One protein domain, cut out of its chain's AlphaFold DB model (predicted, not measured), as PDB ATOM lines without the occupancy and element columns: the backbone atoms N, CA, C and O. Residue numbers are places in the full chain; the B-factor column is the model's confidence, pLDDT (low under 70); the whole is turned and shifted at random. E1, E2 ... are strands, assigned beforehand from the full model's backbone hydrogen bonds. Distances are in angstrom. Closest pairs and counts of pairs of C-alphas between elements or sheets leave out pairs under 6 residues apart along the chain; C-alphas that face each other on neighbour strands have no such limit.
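What this domain is: This is residues 182 to 260 of the 261 residues of the protein "Glycoside hydrolase family 30 protein" of Thanatephorus cucumeris (strain AG1-IB / isolate 7/3/14) (UniProt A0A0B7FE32). A long, twisted sheet of three strands, E1, E2 and E5, and a separate two-strand hairpin, E3 and E4, make an open V, with E2 meeting the hairpin near residues 219, 233 and 248. Loops reach past the strands at both ends of this rod, residues 203 to 210 at one and 220 to 232 at the other, and of the first stretch, residues 182 to 194, which has no named element, residues 182 to 183 pair with residues 199 to 200 of E1. The printed part has 79 residues with no named helix and five named strands, E1 to E5 along the chain; it is all strand by class, and both sheets, E1 - E2 - E5 and E3 - E4, are antiparallel. It is loose, with a radius of gyration of the C-alphas of 14.6 A and spans of 52 by 22 by 18 A.

Where its parts are: In the larger sheet, E2 is residues 211 to 219, 25.8 A from first to last C-alpha. E1, residues 195 to 202, is 22.4 A long and begins at C-alpha 195, (25.410, -32.902, 54.891). E5, residues 251 to 259, is 26.3 A long and ends at C-alpha 259, (11.432, -27.437, 36.122). In the smaller sheet, E3 is residues 233 to 239, 18.5 A long, beginning at C-alpha 233, (31.242, -28.148, 51.687), and E4 is residues 242 to 248, 18.7 A long.

How they stand to each other: E2 is the inner strand of its sheet; E1 and E5 are edge strands. E1 and E2 form a hairpin, antiparallel at 165 degrees, with N 200 and O 214 within hydrogen-bond range at 2.8 A. E2 and E5 are antiparallel at 163 degrees, with N 215 and O 255 within hydrogen-bond range at 2.9 A. Residues 182 to 183 make a short antiparallel pairing with residues 199 to 200 of E1. E3 and E4 form the other hairpin, antiparallel at 156 degrees, with N 237 and O 244 within hydrogen-bond range at 2.8 A. The closest C-alphas of E2 and E4 are those of Asn 219 and Phe 248, 6.5 A apart, while their centres are 11.9 A apart. The closest C-alphas of E2 and E3 are those of Asn 219 and Val 233, 7.2 A apart. E4 and E5 meet only through their link. E3 and E5 are apart, and E1 and E3 are only just apart, 8.2 A at their closest C-alphas.

The domain as a whole: The two C-alphas farthest apart, those of Ala 208 and Ser 226, are 51.7 A from each other. The link from E2 to E3, 13 residues, is long; those from E3 to E4 and from E4 to E5 are tight. The printed part has no cut. Its mean pLDDT is 95.3, and in this model residues 224 to 225 are under 70.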
ATOM      1  N   ARG A 182       7.752 -34.708  49.643       97.62
ATOM      2  CA  ARG A 182       9.128 -35.218  49.717       97.62
ATOM      3  C   ARG A 182       9.418 -36.128  48.524       97.62
ATOM      4  O   ARG A 182       8.592 -36.965  48.161       97.62
ATOM      5  N   ILE A 183      10.601 -35.979  47.942       97.44
ATOM      6  CA  ILE A 183      11.138 -36.874  46.913       97.44
ATOM      7  C   ILE A 183      12.441 -37.505  47.410       97.44
ATOM      8  O   ILE A 183      13.074 -36.999  48.338       97.44
ATOM      9  N   GLY A 184      12.829 -38.628  46.805       96.31
ATOM     10  CA  GLY A 184      14.094 -39.283  47.124       96.31
ATOM     11  C   GLY A 184      15.287 -38.358  46.874       96.31
ATOM     12  O   GLY A 184      15.316 -37.619  45.891       96.31
ATOM     13  N   VAL A 185      16.270 -38.413  47.769       96.88
ATOM     14  CA  VAL A 185      17.552 -37.719  47.640       96.88
ATOM     15  C   VAL A 185      18.649 -38.612  48.197       96.88
ATOM     16  O   VAL A 185      18.454 -39.275  49.214       96.88
ATOM     17  N   THR A 186      19.798 -38.617  47.530       96.62
ATOM     18  CA  THR A 186      20.981 -39.371  47.945       96.62
ATOM     19  C   THR A 186      22.150 -38.405  48.050       96.62
ATOM     20  O   THR A 186      22.331 -37.554  47.181       96.62
ATOM     21  N   VAL A 187      22.950 -38.538  49.105       97.19
ATOM     22  CA  VAL A 187      24.166 -37.746  49.312       97.19
ATOM     23  C   VAL A 187      25.362 -38.690  49.246       97.19
ATOM     24  O   VAL A 187      25.438 -39.651  50.008       97.19
ATOM     25  N   GLY A 188      26.287 -38.431  48.323       96.38
ATOM     26  CA  GLY A 188      27.490 -39.240  48.108       96.38
ATOM     27  C   GLY A 188      28.791 -38.457  48.305       96.38
ATOM     28  O   GLY A 188      28.781 -37.270  48.626       96.38
ATOM     29  N   GLY A 189      29.920 -39.134  48.084       96.38
ATOM     30  CA  GLY A 189      31.266 -38.559  48.190       96.38
ATOM     31  C   GLY A 189      31.854 -38.565  49.607       96.38
ATOM     32  O   GLY A 189      31.182 -38.891  50.582       96.38
ATOM     33  N   ASN A 190      33.130 -38.184  49.723       95.62
ATOM     34  CA  ASN A 190      33.912 -38.301  50.967       95.62
ATOM     35  C   ASN A 190      33.422 -37.393  52.113       95.62
ATOM     36  O   ASN A 190      33.767 -37.619  53.269       95.62
ATOM     37  N   LEU A 191      32.631 -36.362  51.795       95.56
ATOM     38  CA  LEU A 191      32.040 -35.430  52.761       95.56
ATOM     39  C   LEU A 191      30.524 -35.627  52.914       95.56
ATOM     40  O   LEU A 191      29.850 -34.747  53.437       95.56
ATOM     41  N   SER A 192      29.959 -36.759  52.478       95.81
ATOM     42  CA  SER A 192      28.514 -37.014  52.607       95.81
ATOM     43  C   SER A 192      28.031 -36.962  54.058       95.81
ATOM     44  O   SER A 192      26.943 -36.465  54.330       95.81
ATOM     45  N   TRP A 193      28.875 -37.393  55.001       95.38
ATOM     46  CA  TRP A 193      28.601 -37.348  56.436       95.38
ATOM     47  C   TRP A 193      28.310 -35.933  56.949       95.38
ATOM     48  O   TRP A 193      27.594 -35.795  57.939       95.38
ATOM     49  N   ALA A 194      28.850 -34.900  56.289       96.69
ATOM     50  CA  ALA A 194      28.745 -33.501  56.690       96.69
ATOM     51  C   ALA A 194      27.411 -32.848  56.310       96.69
ATOM     52  O   ALA A 194      27.095 -31.769  56.813       96.69
ATOM     53  N   LEU A 195      26.649 -33.466  55.404       97.81
ATOM     54  CA  LEU A 195      25.410 -32.902  54.891       97.81
ATOM     55  C   LEU A 195      24.210 -33.740  55.334       97.81
ATOM     56  O   LEU A 195      24.197 -34.967  55.214       97.81
ATOM     57  N   ARG A 196      23.162 -33.062  55.794       98.00
ATOM     58  CA  ARG A 196      21.814 -33.625  55.927       98.00
ATOM     59  C   ARG A 196      20.915 -32.934  54.927       98.00
ATOM     60  O   ARG A 196      20.913 -31.707  54.855       98.00
ATOM     61  N   VAL A 197      20.198 -33.716  54.123       98.31
ATOM     62  CA  VAL A 197      19.469 -33.192  52.966       98.31
ATOM     63  C   VAL A 197      18.071 -33.780  52.881       98.31
ATOM     64  O   VAL A 197      17.902 -34.997  52.894       98.31
ATOM     65  N   ASN A 198      17.080 -32.913  52.699       97.69
ATOM     66  CA  ASN A 198      15.774 -33.298  52.171       97.69
ATOM     67  C   ASN A 198      15.516 -32.611  50.836       97.69
ATOM     68  O   ASN A 198      15.958 -31.485  50.617       97.69
ATOM     69  N   ALA A 199      14.766 -33.286  49.970       98.31
ATOM     70  CA  ALA A 199      14.324 -32.756  48.692       98.31
ATOM     71  C   ALA A 199      12.802 -32.840  48.580       98.31
ATOM     72  O   ALA A 199      12.178 -33.793  49.052       98.31
ATOM     73  N   PHE A 200      12.208 -31.851  47.921       98.31
ATOM     74  CA  PHE A 200      10.767 -31.753  47.735       98.31
ATOM     75  C   PHE A 200      10.421 -31.334  46.310       98.31
ATOM     76  O   PHE A 200      11.176 -30.616  45.651       98.31
ATOM     77  N   VAL A 201       9.234 -31.744  45.873       98.00
ATOM     78  CA  VAL A 201       8.534 -31.188  44.717       98.00
ATOM     79  C   VAL A 201       7.229 -30.557  45.187       98.00
ATOM     80  O   VAL A 201       6.445 -31.165  45.907       98.00
ATOM     81  N   THR A 202       6.977 -29.320  44.788       97.88
ATOM     82  CA  THR A 202       5.719 -28.611  45.027       97.88
ATOM     83  C   THR A 202       5.021 -28.452  43.687       97.88
ATOM     84  O   THR A 202       5.512 -27.742  42.802       97.88
ATOM     85  N   LYS A 203       3.902 -29.163  43.528       97.06
ATOM     86  CA  LYS A 203       3.084 -29.105  42.315       97.06
ATOM     87  C   LYS A 203       2.387 -27.746  42.181       97.06
ATOM     88  O   LYS A 203       2.308 -26.970  43.134       97.06
ATOM     89  N   ARG A 204       1.903 -27.463  40.978       96.38
ATOM     90  CA  ARG A 204       1.203 -26.224  40.621       96.38
ATOM     91  C   ARG A 204      -0.276 -26.514  40.376       96.38
ATOM     92  O   ARG A 204      -0.617 -27.625  39.970       96.38
ATOM     93  N   ASN A 205      -1.141 -25.530  40.609       95.31
ATOM     94  CA  ASN A 205      -2.577 -25.651  40.328       95.31
ATOM     95  C   ASN A 205      -2.831 -25.806  38.825       95.31
ATOM     96  O   ASN A 205      -3.658 -26.614  38.410       95.31
ATOM     97  N   ASN A 206      -2.091 -25.049  38.013       94.56
ATOM     98  CA  ASN A 206      -2.063 -25.230  36.572       94.56
ATOM     99  C   ASN A 206      -1.013 -26.288  36.213       94.56
ATOM    100  O   ASN A 206       0.175 -26.080  36.446       94.56
ATOM    101  N   SER A 207      -1.431 -27.401  35.613       92.75
ATOM    102  CA  SER A 207      -0.524 -28.479  35.199       92.75
ATOM    103  C   SER A 207       0.441 -28.085  34.073       92.75
ATOM    104  O   SER A 207       1.413 -28.802  33.843       92.75
ATOM    105  N   ALA A 208       0.194 -26.963  33.387       94.94
ATOM    106  CA  ALA A 208       1.120 -26.394  32.410       94.94
ATOM    107  C   ALA A 208       2.291 -25.626  33.056       94.94
ATOM    108  O   ALA A 208       3.314 -25.417  32.404       94.94
ATOM    109  N   ASP A 209       2.163 -25.215  34.322       96.56
ATOM    110  CA  ASP A 209       3.240 -24.535  35.036       96.56
ATOM    111  C   ASP A 209       4.318 -25.539  35.466       96.56
ATOM    112  O   ASP A 209       4.045 -26.674  35.861       96.56
ATOM    113  N   TRP A 210       5.570 -25.091  35.472       97.69
ATOM    114  CA  TRP A 210       6.674 -25.875  36.016       97.69
ATOM    115  C   TRP A 210       6.542 -26.063  37.528       97.69
ATOM    116  O   TRP A 210       6.290 -25.114  38.275       97.69
ATOM    117  N   ASN A 211       6.773 -27.290  37.991       97.88
ATOM    118  CA  ASN A 211       6.801 -27.604  39.414       97.88
ATOM    119  C   ASN A 211       7.998 -26.914  40.079       97.88
ATOM    120  O   ASN A 211       9.065 -26.775  39.473       97.88
ATOM    121  N   ARG A 212       7.846 -26.521  41.350       97.88
ATOM    122  CA  ARG A 212       8.988 -26.079  42.159       97.88
ATOM    123  C   ARG A 212       9.672 -27.307  42.746       97.88
ATOM    124  O   ARG A 212       9.040 -28.060  43.479       97.88
ATOM    125  N   TYR A 213      10.959 -27.460  42.491       98.25
ATOM    126  CA  TYR A 213      11.825 -28.396  43.196       98.25
ATOM    127  C   TYR A 213      12.647 -27.628  44.218       98.25
ATOM    128  O   TYR A 213      12.993 -26.466  44.001       98.25
ATOM    129  N   SER A 214      12.937 -28.254  45.347       98.38
ATOM    130  CA  SER A 214      13.689 -27.607  46.416       98.38
ATOM    131  C   SER A 214      14.478 -28.609  47.227       98.38
ATOM    132  O   SER A 214      14.030 -29.740  47.412       98.38
ATOM    133  N   ILE A 215      15.603 -28.156  47.765       98.44
ATOM    134  CA  ILE A 215      16.403 -28.891  48.734       98.44
ATOM    135  C   ILE A 215      16.624 -28.040  49.979       98.44
ATOM    136  O   ILE A 215      16.826 -26.828  49.887       98.44
ATOM    137  N   VAL A 216      16.605 -28.694  51.134       98.62
ATOM    138  CA  VAL A 216      17.021 -28.130  52.420       98.62
ATOM    139  C   VAL A 216      18.275 -28.878  52.833       98.62
ATOM    140  O   VAL A 216      18.255 -30.107  52.887       98.62
ATOM    141  N   VAL A 217      19.358 -28.147  53.077       98.62
ATOM    142  CA  VAL A 217      20.684 -28.700  53.351       98.62
ATOM    143  C   VAL A 217      21.202 -28.120  54.659       98.62
ATOM    144  O   VAL A 217      21.459 -26.921  54.739       98.62
ATOM    145  N   LEU A 218      21.387 -28.968  55.666       98.69
ATOM    146  CA  LEU A 218      22.222 -28.655  56.824       98.69
ATOM    147  C   LEU A 218      23.653 -29.093  56.497       98.69
ATOM    148  O   LEU A 218      23.887 -30.276  56.253       98.69
ATOM    149  N   ASN A 219      24.597 -28.153  56.518       98.19
ATOM    150  CA  ASN A 219      26.021 -28.454  56.619       98.19
ATOM    151  C   ASN A 219      26.450 -28.247  58.070       98.19
ATOM    152  O   ASN A 219      26.494 -27.116  58.558       98.19
ATOM    153  N   TRP A 220      26.781 -29.341  58.741       96.56
ATOM    154  CA  TRP A 220      27.215 -29.338  60.134       96.56
ATOM    155  C   TRP A 220      28.711 -29.620  60.307       96.56
ATOM    156  O   TRP A 220      29.132 -30.076  61.363       96.56
ATOM    157  N   ASN A 221      29.522 -29.395  59.267       95.62
ATOM    158  CA  ASN A 221      30.975 -29.564  59.318       95.62
ATOM    159  C   ASN A 221      31.646 -28.440  60.125       95.62
ATOM    160  O   ASN A 221      32.359 -27.597  59.587       95.62
ATOM    161  N   ASP A 222      31.363 -28.404  61.419       91.81
ATOM    162  CA  ASP A 222      31.849 -27.413  62.377       91.81
ATOM    163  C   ASP A 222      33.107 -27.849  63.141       91.81
ATOM    164  O   ASP A 222      33.678 -27.057  63.895       91.81
ATOM    165  N   ASN A 223      33.548 -29.093  62.915       82.25
ATOM    166  CA  ASN A 223      34.647 -29.739  63.624       82.25
ATOM    167  C   ASN A 223      34.403 -29.841  65.149       82.25
ATOM    168  O   ASN A 223      35.319 -29.620  65.946       82.25
ATOM    169  N   ALA A 224      33.167 -30.193  65.545       69.69
ATOM    170  CA  ALA A 224      32.679 -30.249  66.933       69.69
ATOM    171  C   ALA A 224      33.527 -31.053  67.942       69.69
ATOM    172  O   ALA A 224      33.338 -30.899  69.144       69.69
ATOM    173  N   SER A 225      34.451 -31.910  67.499       66.12
ATOM    174  CA  SER A 225      35.373 -32.644  68.379       66.12
ATOM    175  C   SER A 225      36.591 -31.822  68.837       66.12
ATOM    176  O   SER A 225      37.439 -32.340  69.564       66.12
ATOM    177  N   SER A 226      36.706 -30.559  68.417       71.50
ATOM    178  CA  SER A 226      37.832 -29.666  68.718       71.50
ATOM    179  C   SER A 226      37.376 -28.200  68.843       71.50
ATOM    180  O   SER A 226      36.206 -27.936  69.110       71.50
ATOM    181  N   SER A 227      38.284 -27.229  68.682       80.38
ATOM    182  CA  SER A 227      37.910 -25.815  68.590       80.38
ATOM    183  C   SER A 227      37.015 -25.554  67.371       80.38
ATOM    184  O   SER A 227      37.212 -26.148  66.310       80.38
ATOM    185  N   TRP A 228      36.048 -24.639  67.525       86.00
ATOM    186  CA  TRP A 228      35.134 -24.215  66.458       86.00
ATOM    187  C   TRP A 228      35.900 -23.877  65.172       86.00
ATOM    188  O   TRP A 228      36.653 -22.900  65.127       86.00
ATOM    189  N   ASN A 229      35.719 -24.697  64.132       89.75
ATOM    190  CA  ASN A 229      36.427 -24.566  62.860       89.75
ATOM    191  C   ASN A 229      35.495 -24.924  61.685       89.75
ATOM    192  O   ASN A 229      35.666 -25.974  61.060       89.75
ATOM    193  N   PRO A 230      34.494 -24.077  61.385       94.06
ATOM    194  CA  PRO A 230      33.475 -24.363  60.387       94.06
ATOM    195  C   PRO A 230      34.055 -24.432  58.975       94.06
ATOM    196  O   PRO A 230      34.672 -23.484  58.491       94.06
ATOM    197  N   GLN A 231      33.808 -25.550  58.295       96.19
ATOM    198  CA  GLN A 231      34.290 -25.811  56.946       96.19
ATOM    199  C   GLN A 231      33.129 -25.838  55.942       96.19
ATOM    200  O   GLN A 231      32.182 -26.623  56.085       96.19
ATOM    201  N   PRO A 232      33.177 -25.012  54.883       97.31
ATOM    202  CA  PRO A 232      32.194 -25.102  53.823       97.31
ATOM    203  C   PRO A 232      32.353 -26.417  53.046       97.31
ATOM    204  O   PRO A 232      33.458 -26.932  52.878       97.31
ATOM    205  N   VAL A 233      31.250 -26.935  52.512       98.12
ATOM    206  CA  VAL A 233      31.242 -28.148  51.687       98.12
ATOM    207  C   VAL A 233      30.855 -27.780  50.262       98.12
ATOM    208  O   VAL A 233      29.720 -27.391  49.988       98.12
ATOM    209  N   LYS A 234      31.800 -27.910  49.329       98.00
ATOM    210  CA  LYS A 234      31.523 -27.794  47.894       98.00
ATOM    211  C   LYS A 234      30.907 -29.099  47.394       98.00
ATOM    212  O   LYS A 234      31.552 -30.141  47.470       98.00
ATOM    213  N   ALA A 235      29.688 -29.034  46.869       97.88
ATOM    214  CA  ALA A 235      28.958 -30.191  46.365       97.88
ATOM    215  C   ALA A 235      28.331 -29.914  44.992       97.88
ATOM    216  O   ALA A 235      28.037 -28.769  44.635       97.88
ATOM    217  N   THR A 236      28.123 -30.987  44.231       97.81
ATOM    218  CA  THR A 236      27.380 -30.968  42.969       97.81
ATOM    219  C   THR A 236      25.958 -31.449  43.229       97.81
ATOM    220  O   THR A 236      25.749 -32.529  43.770       97.81
ATOM    221  N   ILE A 237      24.983 -30.630  42.851       97.81
ATOM    222  CA  ILE A 237      23.559 -30.945  42.856       97.81
ATOM    223  C   ILE A 237      23.232 -31.509  41.478       97.81
ATOM    224  O   ILE A 237      23.328 -30.788  40.485       97.81
ATOM    225  N   GLU A 238      22.853 -32.781  41.421       97.44
ATOM    226  CA  GLU A 238      22.439 -33.448  40.188       97.44
ATOM    227  C   GLU A 238      20.917 -33.570  40.141       97.44
ATOM    228  O   GLU A 238      20.283 -34.054  41.079       97.44
ATOM    229  N   PHE A 239      20.315 -33.140  39.038       97.06
ATOM    230  CA  PHE A 239      18.875 -33.214  38.843       97.06
ATOM    231  C   PHE A 239      18.575 -33.463  37.368       97.06
ATOM    232  O   PHE A 239      18.861 -32.622  36.529       97.06
ATOM    233  N   ARG A 240      17.995 -34.622  37.032       95.00
ATOM    234  CA  ARG A 240      17.526 -34.946  35.666       95.00
ATOM    235  C   ARG A 240      18.574 -34.706  34.563       95.00
ATOM    236  O   ARG A 240      18.270 -34.143  33.518       95.00
ATOM    237  N   GLY A 241      19.813 -35.129  34.810       94.81
ATOM    238  CA  GLY A 241      20.916 -34.998  33.851       94.81
ATOM    239  C   GLY A 241      21.536 -33.600  33.766       94.81
ATOM    240  O   GLY A 241      22.477 -33.419  32.999       94.81
ATOM    241  N   VAL A 242      21.061 -32.629  34.554       95.06
ATOM    242  CA  VAL A 242      21.741 -31.341  34.744       95.06
ATOM    243  C   VAL A 242      22.433 -31.287  36.098       95.06
ATOM    244  O   VAL A 242      22.047 -31.975  37.045       95.06
ATOM    245  N   GLN A 243      23.471 -30.461  36.179       96.56
ATOM    246  CA  GLN A 243      24.284 -30.303  37.375       96.56
ATOM    247  C   GLN A 243      24.470 -28.825  37.710       96.56
ATOM    248  O   GLN A 243      24.647 -27.991  36.822       96.56
ATOM    249  N   ALA A 244      24.482 -28.515  39.002       96.88
ATOM    250  CA  ALA A 244      24.902 -27.224  39.528       96.88
ATOM    251  C   ALA A 244      25.880 -27.446  40.682       96.88
ATOM    252  O   ALA A 244      25.678 -28.329  41.509       96.88
ATOM    253  N   THR A 245      26.937 -26.646  40.766       97.38
ATOM    254  CA  THR A 245      27.864 -26.699  41.900       97.38
ATOM    255  C   THR A 245      27.557 -25.570  42.869       97.38
ATOM    256  O   THR A 245      27.432 -24.416  42.461       97.38
ATOM    257  N   TYR A 246      27.483 -25.895  44.156       98.19
ATOM    258  CA  TYR A 246      27.293 -24.923  45.225       98.19
ATOM    259  C   TYR A 246      28.241 -25.223  46.385       98.19
ATOM    260  O   TYR A 246      28.532 -26.380  46.693       98.19
ATOM    261  N   THR A 247      28.737 -24.169  47.027       98.38
ATOM    262  CA  THR A 247      29.551 -24.277  48.238       98.38
ATOM    263  C   THR A 247      28.663 -23.973  49.434       98.38
ATOM    264  O   THR A 247      28.358 -22.813  49.699       98.38
ATOM    265  N   PHE A 248      28.229 -25.016  50.140       98.31
ATOM    266  CA  PHE A 248      27.376 -24.904  51.317       98.31
ATOM    267  C   PHE A 248      28.188 -24.391  52.512       98.31
ATOM    268  O   PHE A 248      29.068 -25.119  52.981       98.31
ATOM    269  N   PRO A 249      27.932 -23.175  53.031       97.69
ATOM    270  CA  PRO A 249      28.530 -22.747  54.295       97.69
ATOM    271  C   PRO A 249      28.012 -23.627  55.438       97.69
ATOM    272  O   PRO A 249      26.951 -24.237  55.304       97.69
ATOM    273  N   VAL A 250      28.740 -23.695  56.555       97.50
ATOM    274  CA  VAL A 250      28.202 -24.305  57.784       97.50
ATOM    275  C   VAL A 250      26.955 -23.532  58.195       97.50
ATOM    276  O   VAL A 250      26.970 -22.302  58.229       97.50
ATOM    277  N   GLY A 251      25.864 -24.250  58.436       97.44
ATOM    278  CA  GLY A 251      24.539 -23.660  58.576       97.44
ATOM    279  C   GLY A 251      23.482 -24.415  57.779       97.44
ATOM    280  O   GLY A 251      23.704 -25.521  57.284       97.44
ATOM    281  N   VAL A 252      22.319 -23.784  57.643       98.50
ATOM    282  CA  VAL A 252      21.187 -24.317  56.883       98.50
ATOM    283  C   VAL A 252      20.993 -23.491  55.617       98.50
ATOM    284  O   VAL A 252      20.849 -22.270  55.671       98.50
ATOM    285  N   THR A 253      20.978 -24.160  54.469       98.56
ATOM    286  CA  THR A 253      20.732 -23.557  53.157       98.56
ATOM    287  C   THR A 253      19.494 -24.184  52.533       98.56
ATOM    288  O   THR A 253      19.416 -25.403  52.402       98.56
ATOM    289  N   THR A 254      18.562 -23.351  52.076       98.50
ATOM    290  CA  THR A 254      17.412 -23.795  51.281       98.50
ATOM    291  C   THR A 254      17.524 -23.249  49.867       98.50
ATOM    292  O   THR A 254      17.543 -22.035  49.668       98.50
ATOM    293  N   LEU A 255      17.584 -24.146  48.883       98.06
ATOM    294  CA  LEU A 255      17.612 -23.807  47.459       98.06
ATOM    295  C   LEU A 255      16.335 -24.311  46.791       98.06
ATOM    296  O   LEU A 255      15.793 -25.348  47.174       98.06
ATOM    297  N   TRP A 256      15.864 -23.601  45.771       97.31
ATOM    298  CA  TRP A 256      14.731 -24.033  44.959       97.31
ATOM    299  C   TRP A 256      14.865 -23.548  43.518       97.31
ATOM    300  O   TRP A 256      15.536 -22.555  43.242       97.31
ATOM    301  N   TRP A 257      14.223 -24.262  42.600       97.00
ATOM    302  CA  TRP A 257      14.166 -23.932  41.178       97.00
ATOM    303  C   TRP A 257      12.869 -24.465  40.563       97.00
ATOM    304  O   TRP A 257      12.162 -25.273  41.170       97.00
ATOM    305  N   PHE A 258      12.544 -24.005  39.357       97.06
ATOM    306  CA  PHE A 258      11.429 -24.531  38.576       97.06
ATOM    307  C   PHE A 258      11.937 -25.476  37.494       97.06
ATOM    308  O   PHE A 258      12.964 -25.213  36.871       97.06
ATOM    309  N   ALA A 259      11.203 -26.559  37.259       96.31
ATOM    310  CA  ALA A 259      11.432 -27.437  36.122       96.31
ATOM    311  C   ALA A 259      10.120 -28.078  35.659       96.31
ATOM    312  O   ALA A 259       9.166 -28.206  36.435       96.31
ATOM    313  N   ALA A 260      10.081 -28.485  34.391       91.31
ATOM    314  CA  ALA A 260       8.966 -29.256  33.857       91.31
ATOM    315  C   ALA A 260       8.743 -30.542  34.689       91.31
ATOM    316  O   ALA A 260       9.725 -31.054  35.235       91.31
TER     317      ALA A 260